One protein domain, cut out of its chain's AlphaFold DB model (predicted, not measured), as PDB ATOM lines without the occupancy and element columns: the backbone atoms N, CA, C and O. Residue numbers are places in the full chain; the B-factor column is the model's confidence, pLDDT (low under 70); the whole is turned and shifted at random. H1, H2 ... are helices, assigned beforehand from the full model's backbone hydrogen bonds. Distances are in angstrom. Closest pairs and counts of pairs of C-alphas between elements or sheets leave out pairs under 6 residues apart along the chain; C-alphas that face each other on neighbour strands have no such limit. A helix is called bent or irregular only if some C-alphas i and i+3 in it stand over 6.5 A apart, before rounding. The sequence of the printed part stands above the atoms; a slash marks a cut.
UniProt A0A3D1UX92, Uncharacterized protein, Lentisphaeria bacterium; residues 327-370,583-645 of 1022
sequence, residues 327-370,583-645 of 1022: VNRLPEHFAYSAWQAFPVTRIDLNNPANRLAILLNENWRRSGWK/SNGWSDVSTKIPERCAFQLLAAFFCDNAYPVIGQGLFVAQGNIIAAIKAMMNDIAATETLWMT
ATOM      1  N   VAL A 327     -40.950  12.825  37.670       73.44
ATOM      2  CA  VAL A 327     -41.149  11.421  38.031       73.44
ATOM      3  C   VAL A 327     -41.719  11.398  39.438       73.44
ATOM      4  O   VAL A 327     -40.994  11.637  40.400       73.44
ATOM      5  N   ASN A 328     -43.026  11.153  39.545       67.44
ATOM      6  CA  ASN A 328     -43.716  11.146  40.837       67.44
ATOM      7  C   ASN A 328     -43.365   9.884  41.634       67.44
ATOM      8  O   ASN A 328     -43.181   9.937  42.848       67.44
ATOM      9  N   ARG A 329     -43.268   8.747  40.936       84.00
ATOM     10  CA  ARG A 329     -42.913   7.441  41.493       84.00
ATOM     11  C   ARG A 329     -42.353   6.553  40.385       84.00
ATOM     12  O   ARG A 329     -42.855   6.584  39.267       84.00
ATOM     13  N   LEU A 330     -41.324   5.767  40.697       89.44
ATOM     14  CA  LEU A 330     -40.860   4.704  39.805       89.44
ATOM     15  C   LEU A 330     -41.746   3.460  39.944       89.44
ATOM     16  O   LEU A 330     -42.224   3.211  41.053       89.44
ATOM     17  N   PRO A 331     -41.908   2.666  38.872       90.69
ATOM     18  CA  PRO A 331     -42.567   1.373  38.971       90.69
ATOM     19  C   PRO A 331     -41.916   0.471  40.030       90.69
ATOM     20  O   PRO A 331     -40.692   0.459  40.194       90.69
ATOM     21  N   GLU A 332     -42.737  -0.289  40.744       91.06
ATOM     22  CA  GLU A 332     -42.329  -1.268  41.746       91.06
ATOM     23  C   GLU A 332     -41.699  -2.503  41.090       91.06
ATOM     24  O   GLU A 332     -40.680  -3.008  41.572       91.06
ATOM     25  N   HIS A 333     -42.262  -2.969  39.969       90.00
ATOM     26  CA  HIS A 333     -41.885  -4.249  39.365       90.00
ATOM     27  C   HIS A 333     -41.007  -4.118  38.122       90.00
ATOM     28  O   HIS A 333     -40.265  -5.048  37.793       90.00
ATOM     29  N   PHE A 334     -41.042  -2.967  37.453       91.69
ATOM     30  CA  PHE A 334     -40.396  -2.783  36.157       91.69
ATOM     31  C   PHE A 334     -39.235  -1.793  36.202       91.69
ATOM     32  O   PHE A 334     -39.271  -0.744  36.840       91.69
ATOM     33  N   ALA A 335     -38.167  -2.136  35.491       93.62
ATOM     34  CA  ALA A 335     -37.014  -1.277  35.264       93.62
ATOM     35  C   ALA A 335     -36.355  -1.674  33.948       93.62
ATOM     36  O   ALA A 335     -36.498  -2.808  33.512       93.62
ATOM     37  N   TYR A 336     -35.591  -0.782  33.328       92.94
ATOM     38  CA  TYR A 336     -34.836  -1.131  32.122       92.94
ATOM     39  C   TYR A 336     -33.332  -1.134  32.388       92.94
ATOM     40  O   TYR A 336     -32.832  -0.485  33.312       92.94
ATOM     41  N   SER A 337     -32.597  -1.864  31.553       91.06
ATOM     42  CA  SER A 337     -31.136  -1.859  31.549       91.06
ATOM     43  C   SER A 337     -30.594  -1.250  30.257       91.06
ATOM     44  O   SER A 337     -31.316  -0.956  29.303       91.06
ATOM     45  N   ALA A 338     -29.288  -1.045  30.221       88.00
ATOM     46  CA  ALA A 338     -28.582  -0.486  29.088       88.00
ATOM     47  C   ALA A 338     -27.333  -1.320  28.836       88.00
ATOM     48  O   ALA A 338     -26.509  -1.482  29.735       88.00
ATOM     49  N   TRP A 339     -27.164  -1.812  27.607       80.81
ATOM     50  CA  TRP A 339     -25.992  -2.622  27.267       80.81
ATOM     51  C   TRP A 339     -24.699  -1.792  27.307       80.81
ATOM     52  O   TRP A 339     -23.602  -2.319  27.487       80.81
ATOM     53  N   GLN A 340     -24.800  -0.468  27.163       81.12
ATOM     54  CA  GLN A 340     -23.695   0.461  27.387       81.12
ATOM     55  C   GLN A 340     -24.166   1.632  28.259       81.12
ATOM     56  O   GLN A 340     -25.164   2.277  27.968       81.12
ATOM     57  N   ALA A 341     -23.444   1.951  29.326       83.06
ATOM     58  CA  ALA A 341     -23.785   3.073  30.208       83.06
ATOM     59  C   ALA A 341     -22.551   3.944  30.476       83.06
ATOM     60  O   ALA A 341     -22.239   4.311  31.609       83.06
ATOM     61  N   PHE A 342     -21.775   4.210  29.426       80.19
ATOM     62  CA  PHE A 342     -20.707   5.207  29.471       80.19
ATOM     63  C   PHE A 342     -21.319   6.605  29.293       80.19
ATOM     64  O   PHE A 342     -22.365   6.725  28.662       80.19
ATOM     65  N   PRO A 343     -20.705   7.661  29.838       77.50
ATOM     66  CA  PRO A 343     -19.406   7.692  30.517       77.50
ATOM     67  C   PRO A 343     -19.447   7.178  31.968       77.50
ATOM     68  O   PRO A 343     -18.419   6.740  32.472       77.50
ATOM     69  N   VAL A 344     -20.625   7.176  32.601       84.50
ATOM     70  CA  VAL A 344     -20.836   6.959  34.044       84.50
ATOM     71  C   VAL A 344     -20.165   5.686  34.567       84.50
ATOM     72  O   VAL A 344     -19.442   5.740  35.551       84.50
ATOM     73  N   THR A 345     -20.302   4.556  33.869       83.75
ATOM     74  CA  THR A 345     -19.690   3.269  34.277       83.75
ATOM     75  C   THR A 345     -18.156   3.217  34.185       83.75
ATOM     76  O   THR A 345     -17.556   2.197  34.513       83.75
ATOM     77  N   ARG A 346     -17.493   4.288  33.728       85.25
ATOM     78  CA  ARG A 346     -16.021   4.426  33.691       85.25
ATOM     79  C   ARG A 346     -15.494   5.579  34.539       85.25
ATOM     80  O   ARG A 346     -14.285   5.810  34.521       85.25
ATOM     81  N   ILE A 347     -16.379   6.302  35.217       88.44
ATOM     82  CA  ILE A 347     -16.049   7.407  36.111       88.44
ATOM     83  C   ILE A 347     -16.240   6.911  37.543       88.44
ATOM     84  O   ILE A 347     -17.199   6.197  37.831       88.44
ATOM     85  N   ASP A 348     -15.333   7.283  38.441       89.00
ATOM     86  CA  ASP A 348     -15.506   7.021  39.868       89.00
ATOM     87  C   ASP A 348     -16.597   7.934  40.443       89.00
ATOM     88  O   ASP A 348     -16.369   9.117  40.700       89.00
ATOM     89  N   LEU A 349     -17.799   7.388  40.622       90.94
ATOM     90  CA  LEU A 349     -18.948   8.127  41.148       90.94
ATOM     91  C   LEU A 349     -18.879   8.353  42.664       90.94
ATOM     92  O   LEU A 349     -19.698   9.100  43.188       90.94
ATOM     93  N   ASN A 350     -17.925   7.733  43.369       90.50
ATOM     94  CA  ASN A 350     -17.727   7.973  44.800       90.50
ATOM     95  C   ASN A 350     -16.890   9.231  45.060       90.50
ATOM     96  O   ASN A 350     -16.861   9.732  46.183       90.50
ATOM     97  N   ASN A 351     -16.210   9.754  44.037       88.62
ATOM     98  CA  ASN A 351     -15.462  10.993  44.149       88.62
ATOM     99  C   ASN A 351     -16.412  12.202  44.013       88.62
ATOM    100  O   ASN A 351     -16.938  12.439  42.920       88.62
ATOM    101  N   PRO A 352     -16.594  13.023  45.067       86.69
ATOM    102  CA  PRO A 352     -17.514  14.161  45.041       86.69
ATOM    103  C   PRO A 352     -17.113  15.260  44.044       86.69
ATOM    104  O   PRO A 352     -17.947  16.092  43.689       86.69
ATOM    105  N   ALA A 353     -15.866  15.266  43.552       85.75
ATOM    106  CA  ALA A 353     -15.429  16.171  42.488       85.75
ATOM    107  C   ALA A 353     -16.105  15.878  41.132       85.75
ATOM    108  O   ALA A 353     -16.159  16.758  40.270       85.75
ATOM    109  N   ASN A 354     -16.664  14.675  40.948       90.44
ATOM    110  CA  ASN A 354     -17.325  14.238  39.717       90.44
ATOM    111  C   ASN A 354     -18.830  14.562  39.715       90.44
ATOM    112  O   ASN A 354     -19.676  13.716  39.403       90.44
ATOM    113  N   ARG A 355     -19.187  15.790  40.104       92.38
ATOM    114  CA  ARG A 355     -20.566  16.185  40.421       92.38
ATOM    115  C   ARG A 355     -21.530  16.003  39.248       92.38
ATOM    116  O   ARG A 355     -22.610  15.450  39.448       92.38
ATOM    117  N   LEU A 356     -21.185  16.446  38.034       94.19
ATOM    118  CA  LEU A 356     -22.096  16.300  36.887       94.19
ATOM    119  C   LEU A 356     -22.258  14.833  36.469       94.19
ATOM    120  O   LEU A 356     -23.333  14.451  36.009       94.19
ATOM    121  N   ALA A 357     -21.236  13.992  36.656       92.81
ATOM    122  CA  ALA A 357     -21.344  12.559  36.381       92.81
ATOM    123  C   ALA A 357     -22.285  11.850  37.372       92.81
ATOM    124  O   ALA A 357     -23.082  11.005  36.958       92.81
ATOM    125  N   ILE A 358     -22.239  12.231  38.655       94.25
ATOM    126  CA  ILE A 358     -23.172  11.752  39.690       94.25
ATOM    127  C   ILE A 358     -24.608  12.157  39.334       94.25
ATOM    128  O   ILE A 358     -25.488  11.299  39.273       94.25
ATOM    129  N   LEU A 359     -24.833  13.429  38.991       92.62
ATOM    130  CA  LEU A 359     -26.155  13.928  38.595       92.62
ATOM    131  C   LEU A 359     -26.678  13.262  37.310       92.62
ATOM    132  O   LEU A 359     -27.866  12.964  37.207       92.62
ATOM    133  N   LEU A 360     -25.806  12.972  36.337       92.00
ATOM    134  CA  LEU A 360     -26.180  12.231  35.128       92.00
ATOM    135  C   LEU A 360     -26.644  10.807  35.468       92.00
ATOM    136  O   LEU A 360     -27.683  10.360  34.985       92.00
ATOM    137  N   ASN A 361     -25.898  10.111  36.331       92.44
ATOM    138  CA  ASN A 361     -26.270   8.792  36.836       92.44
ATOM    139  C   ASN A 361     -27.621   8.821  37.569       92.44
ATOM    140  O   ASN A 361     -28.455   7.942  37.358       92.44
ATOM    141  N   GLU A 362     -27.862   9.835  38.401       91.56
ATOM    142  CA  GLU A 362     -29.139  10.032  39.095       91.56
ATOM    143  C   GLU A 362     -30.289  10.335  38.133       91.56
ATOM    144  O   GLU A 362     -31.381   9.799  38.316       91.56
ATOM    145  N   ASN A 363     -30.071  11.146  37.093       90.62
ATOM    146  CA  ASN A 363     -31.076  11.396  36.058       90.62
ATOM    147  C   ASN A 363     -31.494  10.088  35.369       90.62
ATOM    148  O   ASN A 363     -32.681   9.781  35.249       90.62
ATOM    149  N   TRP A 364     -30.513   9.271  34.982       91.50
ATOM    150  CA  TRP A 364     -30.782   7.964  34.395       91.50
ATOM    151  C   TRP A 364     -31.519   7.044  35.373       91.50
ATOM    152  O   TRP A 364     -32.546   6.477  35.005       91.50
ATOM    153  N   ARG A 365     -31.092   6.946  36.637       91.69
ATOM    154  CA  ARG A 365     -31.799   6.140  37.651       91.69
ATOM    155  C   ARG A 365     -33.239   6.605  37.872       91.69
ATOM    156  O   ARG A 365     -34.136   5.770  37.933       91.69
ATOM    157  N   ARG A 366     -33.481   7.919  37.910       90.75
ATOM    158  CA  ARG A 366     -34.831   8.505  38.000       90.75
ATOM    159  C   ARG A 366     -35.700   8.201  36.782       90.75
ATOM    160  O   ARG A 366     -36.911   8.255  36.902       90.75
ATOM    161  N   SER A 367     -35.121   7.839  35.638       91.31
ATOM    162  CA  SER A 367     -35.893   7.332  34.496       91.31
ATOM    163  C   SER A 367     -36.279   5.852  34.606       91.31
ATOM    164  O   SER A 367     -36.894   5.333  33.687       91.31
ATOM    165  N   GLY A 368     -35.913   5.156  35.689       91.69
ATOM    166  CA  GLY A 368     -36.155   3.719  35.866       91.69
ATOM    167  C   GLY A 368     -35.020   2.828  35.355       91.69
ATOM    168  O   GLY A 368     -35.187   1.612  35.251       91.69
ATOM    169  N   TRP A 369     -33.856   3.407  35.036       93.06
ATOM    170  CA  TRP A 369     -32.672   2.634  34.673       93.06
ATOM    171  C   TRP A 369     -32.067   1.943  35.896       93.06
ATOM    172  O   TRP A 369     -31.821   2.575  36.928       93.06
ATOM    173  N   LYS A 370     -31.726   0.664  35.741       90.88
ATOM    174  CA  LYS A 370     -30.907  -0.085  36.693       90.88
ATOM    175  C   LYS A 370     -29.631  -0.569  36.014       90.88
ATOM    176  O   LYS A 370     -29.659  -1.178  34.944       90.88
ATOM    177  N   SER A 583     -33.394  -2.120  20.819       80.62
ATOM    178  CA  SER A 583     -32.634  -1.350  19.819       80.62
ATOM    179  C   SER A 583     -31.179  -1.814  19.703       80.62
ATOM    180  O   SER A 583     -30.548  -2.113  20.718       80.62
ATOM    181  N   ASN A 584     -30.606  -1.821  18.490       70.88
ATOM    182  CA  ASN A 584     -29.195  -2.206  18.275       70.88
ATOM    183  C   ASN A 584     -28.196  -1.035  18.261       70.88
ATOM    184  O   ASN A 584     -26.992  -1.263  18.352       70.88
ATOM    185  N   GLY A 585     -28.673   0.210  18.142       59.59
ATOM    186  CA  GLY A 585     -27.846   1.425  18.218       59.59
ATOM    187  C   GLY A 585     -27.005   1.795  17.014       59.59
ATOM    188  O   GLY A 585     -26.410   2.871  16.993       59.59
ATOM    189  N   TRP A 586     -26.964   0.954  15.985       55.19
ATOM    190  CA  TRP A 586     -26.178   1.209  14.786       55.19
ATOM    191  C   TRP A 586     -27.134   1.565  13.657       55.19
ATOM    192  O   TRP A 586     -27.560   0.705  12.896       55.19
ATOM    193  N   SER A 587     -27.465   2.856  13.549       46.00
ATOM    194  CA  SER A 587     -28.333   3.464  12.520       46.00
ATOM    195  C   SER A 587     -29.851   3.230  12.622       46.00
ATOM    196  O   SER A 587     -30.581   3.840  11.834       46.00
ATOM    197  N   ASP A 588     -30.311   2.478  13.625       53.34
ATOM    198  CA  ASP A 588     -31.722   2.153  13.882       53.34
ATOM    199  C   ASP A 588     -32.635   3.399  13.949       53.34
ATOM    200  O   ASP A 588     -32.272   4.449  14.489       53.34
ATOM    201  N   VAL A 589     -33.820   3.284  13.352       53.75
ATOM    202  CA  VAL A 589     -34.860   4.315  13.305       53.75
ATOM    203  C   VAL A 589     -35.549   4.464  14.662       53.75
ATOM    204  O   VAL A 589     -35.861   5.594  15.039       53.75
ATOM    205  N   SER A 590     -35.741   3.372  15.415       56.28
ATOM    206  CA  SER A 590     -36.459   3.369  16.705       56.28
ATOM    207  C   SER A 590     -35.857   4.355  17.706       56.28
ATOM    208  O   SER A 590     -36.545   5.135  18.350       56.28
ATOM    209  N   THR A 591     -34.537   4.412  17.736       57.28
ATOM    210  CA  THR A 591     -33.731   5.209  18.665       57.28
ATOM    211  C   THR A 591     -33.711   6.696  18.332       57.28
ATOM    212  O   THR A 591     -33.474   7.532  19.197       57.28
ATOM    213  N   LYS A 592     -34.003   7.040  17.074       66.25
ATOM    214  CA  LYS A 592     -34.175   8.421  16.610       66.25
ATOM    215  C   LYS A 592     -35.583   8.947  16.898       66.25
ATOM    216  O   LYS A 592     -35.831  10.131  16.676       66.25
ATOM    217  N   ILE A 593     -36.491   8.081  17.358       80.50
ATOM    218  CA  ILE A 593     -37.890   8.380  17.663       80.50
ATOM    219  C   ILE A 593     -38.136   8.038  19.146       80.50
ATOM    220  O   ILE A 593     -38.494   6.901  19.460       80.50
ATOM    221  N   PRO A 594     -37.919   8.996  20.069       85.81
ATOM    222  CA  PRO A 594     -38.057   8.800  21.515       85.81
ATOM    223  C   PRO A 594     -39.317   8.042  21.944       85.81
ATOM    224  O   PRO A 594     -39.243   7.128  22.761       85.81
ATOM    225  N   GLU A 595     -40.456   8.393  21.352       88.31
ATOM    226  CA  GLU A 595     -41.772   7.841  21.660       88.31
ATOM    227  C   GLU A 595     -41.842   6.348  21.318       88.31
ATOM    228  O   GLU A 595     -42.343   5.555  22.111       88.31
ATOM    229  N   ARG A 596     -41.250   5.943  20.182       89.12
ATOM    230  CA  ARG A 596     -41.176   4.534  19.769       89.12
ATOM    231  C   ARG A 596     -40.329   3.710  20.717       89.12
ATOM    232  O   ARG A 596     -40.767   2.648  21.146       89.12
ATOM    233  N   CYS A 597     -39.155   4.218  21.085       88.94
ATOM    234  CA  CYS A 597     -38.319   3.557  22.083       88.94
ATOM    235  C   CYS A 597     -39.083   3.367  23.406       88.94
ATOM    236  O   CYS A 597     -39.014   2.292  23.998       88.94
ATOM    237  N   ALA A 598     -39.830   4.382  23.855       90.88
ATOM    238  CA  ALA A 598     -40.621   4.306  25.079       90.88
ATOM    239  C   ALA A 598     -41.737   3.251  24.982       90.88
ATOM    240  O   ALA A 598     -41.777   2.339  25.803       90.88
ATOM    241  N   PHE A 599     -42.599   3.274  23.959       91.56
ATOM    242  CA  PHE A 599     -43.682   2.281  23.897       91.56
ATOM    243  C   PHE A 599     -43.203   0.858  23.574       91.56
ATOM    244  O   PHE A 599     -43.893  -0.104  23.908       91.56
ATOM    245  N   GLN A 600     -42.031   0.679  22.956       93.25
ATOM    246  CA  GLN A 600     -41.418  -0.647  22.796       93.25
ATOM    247  C   GLN A 600     -40.945  -1.215  24.141       93.25
ATOM    248  O   GLN A 600     -41.130  -2.407  24.390       93.25
ATOM    249  N   LEU A 601     -40.401  -0.371  25.030       93.69
ATOM    250  CA  LEU A 601     -40.126  -0.758  26.419       93.69
ATOM    251  C   LEU A 601     -41.430  -1.106  27.150       93.69
ATOM    252  O   LEU A 601     -41.504  -2.173  27.754       93.69
ATOM    253  N   LEU A 602     -42.474  -0.276  27.028       95.19
ATOM    254  CA  LEU A 602     -43.800  -0.553  27.599       95.19
ATOM    255  C   LEU A 602     -44.369  -1.894  27.130       95.19
ATOM    256  O   LEU A 602     -44.811  -2.694  27.950       95.19
ATOM    257  N   ALA A 603     -44.334  -2.160  25.823       95.75
ATOM    258  CA  ALA A 603     -44.787  -3.426  25.263       95.75
ATOM    259  C   ALA A 603     -44.009  -4.609  25.853       95.75
ATOM    260  O   ALA A 603     -44.612  -5.621  26.207       95.75
ATOM    261  N   ALA A 604     -42.686  -4.475  26.005       95.56
ATOM    262  CA  ALA A 604     -41.858  -5.501  26.628       95.56
ATOM    263  C   ALA A 604     -42.264  -5.753  28.088       95.56
ATOM    264  O   ALA A 604     -42.461  -6.913  28.458       95.56
ATOM    265  N   PHE A 605     -42.461  -4.696  28.884       95.12
ATOM    266  CA  PHE A 605     -42.944  -4.797  30.267       95.12
ATOM    267  C   PHE A 605     -44.312  -5.479  30.356       95.12
ATOM    268  O   PHE A 605     -44.494  -6.404  31.143       95.12
ATOM    269  N   PHE A 606     -45.252  -5.088  29.494       95.38
ATOM    270  CA  PHE A 606     -46.592  -5.676  29.432       95.38
ATOM    271  C   PHE A 606     -46.575  -7.164  29.041       95.38
ATOM    272  O   PHE A 606     -47.466  -7.925  29.416       95.38
ATOM    273  N   CYS A 607     -45.535  -7.589  28.316       93.94
ATOM    274  CA  CYS A 607     -45.261  -8.981  27.963       93.94
ATOM    275  C   CYS A 607     -44.352  -9.693  28.979       93.94
ATOM    276  O   CYS A 607     -43.648 -10.629  28.592       93.94
ATOM    277  N   ASP A 608     -44.320  -9.254  30.238       90.50
ATOM    278  CA  ASP A 608     -43.570  -9.871  31.341       90.50
ATOM    279  C   ASP A 608     -42.043  -9.927  31.128       90.50
ATOM    280  O   ASP A 608     -41.352 -10.807  31.649       90.50
ATOM    281  N   ASN A 609     -41.477  -8.978  30.371       91.06
ATOM    282  CA  ASN A 609     -40.031  -8.753  30.416       91.06
ATOM    283  C   ASN A 609     -39.690  -7.972  31.678       91.06
ATOM    284  O   ASN A 609     -40.058  -6.808  31.818       91.06
ATOM    285  N   ALA A 610     -38.928  -8.594  32.571       75.19
ATOM    286  CA  ALA A 610     -38.558  -7.975  33.837       75.19
ATOM    287  C   ALA A 610     -37.588  -6.789  33.652       75.19
ATOM    288  O   ALA A 610     -37.625  -5.838  34.430       75.19
ATOM    289  N   TYR A 611     -36.709  -6.848  32.640       87.00
ATOM    290  CA  TYR A 611     -35.696  -5.814  32.382       87.00
ATOM    291  C   TYR A 611     -35.292  -5.733  30.899       87.00
ATOM    292  O   TYR A 611     -34.188  -6.146  30.532       87.00
ATOM    293  N   PRO A 612     -36.152  -5.191  30.018       92.56
ATOM    294  CA  PRO A 612     -35.774  -4.920  28.639       92.56
ATOM    295  C   PRO A 612     -34.554  -3.989  28.575       92.56
ATOM    296  O   PRO A 612     -34.272  -3.201  29.486       92.56
ATOM    297  N   VAL A 613     -33.797  -4.110  27.488       90.31
ATOM    298  CA  VAL A 613     -32.471  -3.508  27.344       90.31
ATOM    299  C   VAL A 613     -32.456  -2.507  26.195       90.31
ATOM    300  O   VAL A 613     -32.856  -2.803  25.071       90.31
ATOM    301  N   ILE A 614     -31.896  -1.327  26.448       88.38
ATOM    302  CA  ILE A 614     -31.497  -0.393  25.392       88.38
ATOM    303  C   ILE A 614     -30.099  -0.813  24.909       88.38
ATOM    304  O   ILE A 614     -29.097  -0.555  25.587       88.38
ATOM    305  N   GLY A 615     -30.009  -1.501  23.765       79.50
ATOM    306  CA  GLY A 615     -28.757  -2.123  23.295       79.50
ATOM    307  C   GLY A 615     -27.685  -1.112  22.887       79.50
ATOM    308  O   GLY A 615     -26.495  -1.291  23.134       79.50
ATOM    309  N   GLN A 616     -28.113   0.030  22.370       72.06
ATOM    310  CA  GLN A 616     -27.256   1.184  22.111       72.06
ATOM    311  C   GLN A 616     -26.750   1.891  23.366       72.06
ATOM    312  O   GLN A 616     -25.888   2.753  23.289       72.06
ATOM    313  N   GLY A 617     -27.309   1.560  24.525       78.12
ATOM    314  CA  GLY A 617     -26.938   2.177  25.776       78.12
ATOM    315  C   GLY A 617     -27.452   3.599  26.013       78.12
ATOM    316  O   GLY A 617     -28.043   4.247  25.156       78.12
ATOM    317  N   LEU A 618     -27.174   4.110  27.210       81.00
ATOM    318  CA  LEU A 618     -27.534   5.468  27.630       81.00
ATOM    319  C   LEU A 618     -26.590   6.537  27.079       81.00
ATOM    320  O   LEU A 618     -26.932   7.715  27.061       81.00
ATOM    321  N   PHE A 619     -25.436   6.130  26.545       72.69
ATOM    322  CA  PHE A 619     -24.496   7.054  25.911       72.69
ATOM    323  C   PHE A 619     -25.050   7.673  24.618       72.69
ATOM    324  O   PHE A 619     -24.508   8.663  24.133       72.69
ATOM    325  N   VAL A 620     -26.111   7.105  24.032       71.06
ATOM    326  CA  VAL A 620     -26.803   7.727  22.894       71.06
ATOM    327  C   VAL A 620     -28.122   8.399  23.253       71.06
ATOM    328  O   VAL A 620     -28.654   9.170  22.452       71.06
ATOM    329  N   ALA A 621     -28.622   8.162  24.468       74.12
ATOM    330  CA  ALA A 621     -29.886   8.695  24.943       74.12
ATOM    331  C   ALA A 621     -29.741  10.184  25.304       74.12
ATOM    332  O   ALA A 621     -29.249  10.544  26.372       74.12
ATOM    333  N   GLN A 622     -30.161  11.058  24.385       78.81
ATOM    334  CA  GLN A 622     -30.329  12.490  24.654       78.81
ATOM    335  C   GLN A 622     -31.528  12.738  25.582       78.81
ATOM    336  O   GLN A 622     -32.335  11.840  25.830       78.81
ATOM    337  N   GLY A 623     -31.679  13.979  26.060       84.75
ATOM    338  CA  GLY A 623     -32.713  14.339  27.032       84.75
ATOM    339  C   GLY A 623     -34.142  14.030  26.578       84.75
ATOM    340  O   GLY A 623     -34.970  13.659  27.396       84.75
ATOM    341  N   ASN A 624     -34.450  14.100  25.280       86.00
ATOM    342  CA  ASN A 624     -35.782  13.757  24.761       86.00
ATOM    343  C   ASN A 624     -36.125  12.265  24.889       86.00
ATOM    344  O   ASN A 624     -37.263  11.935  25.204       86.00
ATOM    345  N   ILE A 625     -35.156  11.369  24.675       88.12
ATOM    346  CA  ILE A 625     -35.342   9.923  24.869       88.12
ATOM    347  C   ILE A 625     -35.555   9.630  26.354       88.12
ATOM    348  O   ILE A 625     -36.496   8.927  26.709       88.12
ATOM    349  N   ILE A 626     -34.733  10.220  27.226       89.88
ATOM    350  CA  ILE A 626     -34.878  10.063  28.680       89.88
ATOM    351  C   ILE A 626     -36.223  10.617  29.168       89.88
ATOM    352  O   ILE A 626     -36.899   9.953  29.947       89.88
ATOM    353  N   ALA A 627     -36.656  11.776  28.667       91.19
ATOM    354  CA  ALA A 627     -37.960  12.350  28.978       91.19
ATOM    355  C   ALA A 627     -39.118  11.437  28.535       91.19
ATOM    356  O   ALA A 627     -40.022  11.180  29.326       91.19
ATOM    357  N   ALA A 628     -39.078  10.894  27.314       91.56
ATOM    358  CA  ALA A 628     -40.101   9.960  26.836       91.56
ATOM    359  C   ALA A 628     -40.174   8.692  27.707       91.56
ATOM    360  O   ALA A 628     -41.263   8.249  28.068       91.56
ATOM    361  N   ILE A 629     -39.020   8.152  28.118       92.50
ATOM    362  CA  ILE A 629     -38.955   7.005  29.033       92.50
ATOM    363  C   ILE A 629     -39.510   7.372  30.417       92.50
ATOM    364  O   ILE A 629     -40.282   6.600  30.972       92.50
ATOM    365  N   LYS A 630     -39.183   8.547  30.973       93.38
ATOM    366  CA  LYS A 630     -39.747   9.016  32.255       93.38
ATOM    367  C   LYS A 630     -41.271   9.117  32.209       93.38
ATOM    368  O   LYS A 630     -41.930   8.673  33.143       93.38
ATOM    369  N   ALA A 631     -41.822   9.680  31.132       92.88
ATOM    370  CA  ALA A 631     -43.267   9.784  30.944       92.88
ATOM    371  C   ALA A 631     -43.922   8.394  30.926       92.88
ATOM    372  O   ALA A 631     -44.821   8.133  31.719       92.88
ATOM    373  N   MET A 632     -43.385   7.467  30.129       94.31
ATOM    374  CA  MET A 632     -43.861   6.083  30.093       94.31
ATOM    375  C   MET A 632     -43.706   5.367  31.449       94.31
ATOM    376  O   MET A 632     -44.586   4.611  31.848       94.31
ATOM    377  N   MET A 633     -42.631   5.609  32.205       94.19
ATOM    378  CA  MET A 633     -42.467   5.010  33.537       94.19
ATOM    379  C   MET A 633     -43.493   5.525  34.548       94.19
ATOM    380  O   MET A 633     -43.930   4.750  35.394       94.19
ATOM    381  N   ASN A 634     -43.904   6.794  34.460       93.62
ATOM    382  CA  ASN A 634     -45.001   7.311  35.278       93.62
ATOM    383  C   ASN A 634     -46.321   6.595  34.951       93.62
ATOM    384  O   ASN A 634     -47.050   6.222  35.869       93.62
ATOM    385  N   ASP A 635     -46.600   6.363  33.666       93.81
ATOM    386  CA  ASP A 635     -47.794   5.634  33.222       93.81
ATOM    387  C   ASP A 635     -47.803   4.188  33.743       93.81
ATOM    388  O   ASP A 635     -48.832   3.684  34.204       93.81
ATOM    389  N   ILE A 636     -46.642   3.524  33.727       93.94
ATOM    390  CA  ILE A 636     -46.476   2.181  34.297       93.94
ATOM    391  C   ILE A 636     -46.689   2.220  35.809       93.94
ATOM    392  O   ILE A 636     -47.503   1.455  36.317       93.94
ATOM    393  N   ALA A 637     -46.026   3.127  36.531       93.50
ATOM    394  CA  ALA A 637     -46.146   3.227  37.988       93.50
ATOM    395  C   ALA A 637     -47.594   3.492  38.445       93.50
ATOM    396  O   ALA A 637     -47.996   3.066  39.526       93.50
ATOM    397  N   ALA A 638     -48.388   4.183  37.622       92.31
ATOM    398  CA  ALA A 638     -49.797   4.446  37.893       92.31
ATOM    399  C   ALA A 638     -50.717   3.236  37.647       92.31
ATOM    400  O   ALA A 638     -51.845   3.229  38.140       92.31
ATOM    401  N   THR A 639     -50.280   2.235  36.873       93.50
ATOM    402  CA  THR A 639     -51.173   1.180  36.362       93.50
ATOM    403  C   THR A 639     -50.698  -0.254  36.594       93.50
ATOM    404  O   THR A 639     -51.534  -1.156  36.532       93.50
ATOM    405  N   GLU A 640     -49.414  -0.498  36.880       93.12
ATOM    406  CA  GLU A 640     -48.816  -1.845  36.919       93.12
ATOM    407  C   GLU A 640     -49.535  -2.801  37.868       93.12
ATOM    408  O   GLU A 640     -49.879  -3.913  37.474       93.12
ATOM    409  N   THR A 641     -49.883  -2.342  39.070       93.00
ATOM    410  CA  THR A 641     -50.550  -3.163  40.089       93.00
ATOM    411  C   THR A 641     -51.923  -3.663  39.640       93.00
ATOM    412  O   THR A 641     -52.402  -4.671  40.153       93.00
ATOM    413  N   LEU A 642     -52.550  -2.996  38.664       92.44
ATOM    414  CA  LEU A 642     -53.828  -3.412  38.097       92.44
ATOM    415  C   LEU A 642     -53.634  -4.537  37.090       92.44
ATOM    416  O   LEU A 642     -54.187  -5.617  37.265       92.44
ATOM    417  N   TRP A 643     -52.876  -4.295  36.021       93.12
ATOM    418  CA  TRP A 643     -52.787  -5.257  34.925       93.12
ATOM    419  C   TRP A 643     -51.880  -6.439  35.243       93.12
ATOM    420  O   TRP A 643     -52.066  -7.492  34.633       93.12
ATOM    421  N   MET A 644     -50.966  -6.322  36.216       92.62
ATOM    422  CA  MET A 644     -50.128  -7.426  36.697       92.62
ATOM    423  C   MET A 644     -50.913  -8.590  37.298       92.62
ATOM    424  O   MET A 644     -50.413  -9.711  37.284       92.62
ATOM    425  N   THR A 645     -52.154  -8.374  37.750       92.50
ATOM    426  CA  THR A 645     -53.007  -9.471  38.239       92.50
ATOM    427  C   THR A 645     -53.517 -10.381  37.116       92.50
ATOM    428  O   THR A 645     -54.094 -11.428  37.397       92.50
TER     429      THR A 645
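This is residues 327 to 370 and 583 to 645 of the 1022 residues of an uncharacterized protein of Lentisphaeria bacterium (UniProt A0A3D1UX92). Two helices, H2 and H3, lie side by side and run the same way, and a third, H1, reaches away from near the beginning of H3 and lengthens the domain at that end. Long unnamed stretches go with these helices: residues 607 to 622 lead back from the end of H2 to the beginning of H3, and residues 337 to 338, in the stretch before H1, pair briefly with residues 613 to 614. The printed part has 107 residues with three named helices, H1, H2 and H3 in that order, and no named strand; the class is all helix, though under half of the residues, 46 of 107, are in named elements. The whole is compact, with a radius of gyration of the C-alphas of 14.0 A, and its C-alphas span 45 by 32 by 20 A.

Begin at C-alpha 327, at (-41.149, 11.421, 38.031), and go through residues 327 to 354, 28 residues with no named element. Find C-alpha 355 at (-20.566, 16.185, 40.421); from there H1, residues 355 to 366, runs 16.4 A. Beyond the cut, look for H2 at residues 594 to 606, 18.6 A from first to last C-alpha. H3, residues 623 to 643, is the longest helix, 29.1 A from C-alpha 623 to C-alpha 643 at (-52.787, -5.257, 34.925). Near residue 637 it has a kink of 42 degrees, and it is irregular: C-alphas 638 and 641 are 8.0 A apart.

Look first at residues 337 to 338, which pair with residues 613 to 614, parallel. H1 is close to H3 but not clearly touching it; their closest C-alphas, those of Trp 364 and Ile 626, are 7.3 A apart. These two run the same way at a steep tilt of 35.1 degrees, only just past shallow. H2 and H3 touch, and their closest C-alphas, those of Pro 594 and Ile 625, are 4.5 A apart. They run the same way at a shallow tilt of 25 degrees. H1 and H2 are apart. Every O i to N i+4 pair is within hydrogen-bond range in H1 and H2, and 15 of 17 are in H3.

The two C-alphas farthest apart, those of Ala 353 and Thr 645, are 45.7 A from each other. Residues 371 to 582 are cut out, and C-alphas 370 and 583 are 17.0 A apart across the cut, which falls in the link from H1 to H2. The link from H2 to H3, 16 residues, is long. The mean pLDDT of the printed part is 85.9; look for values under 70 at residue 328 and residues 585 to 592.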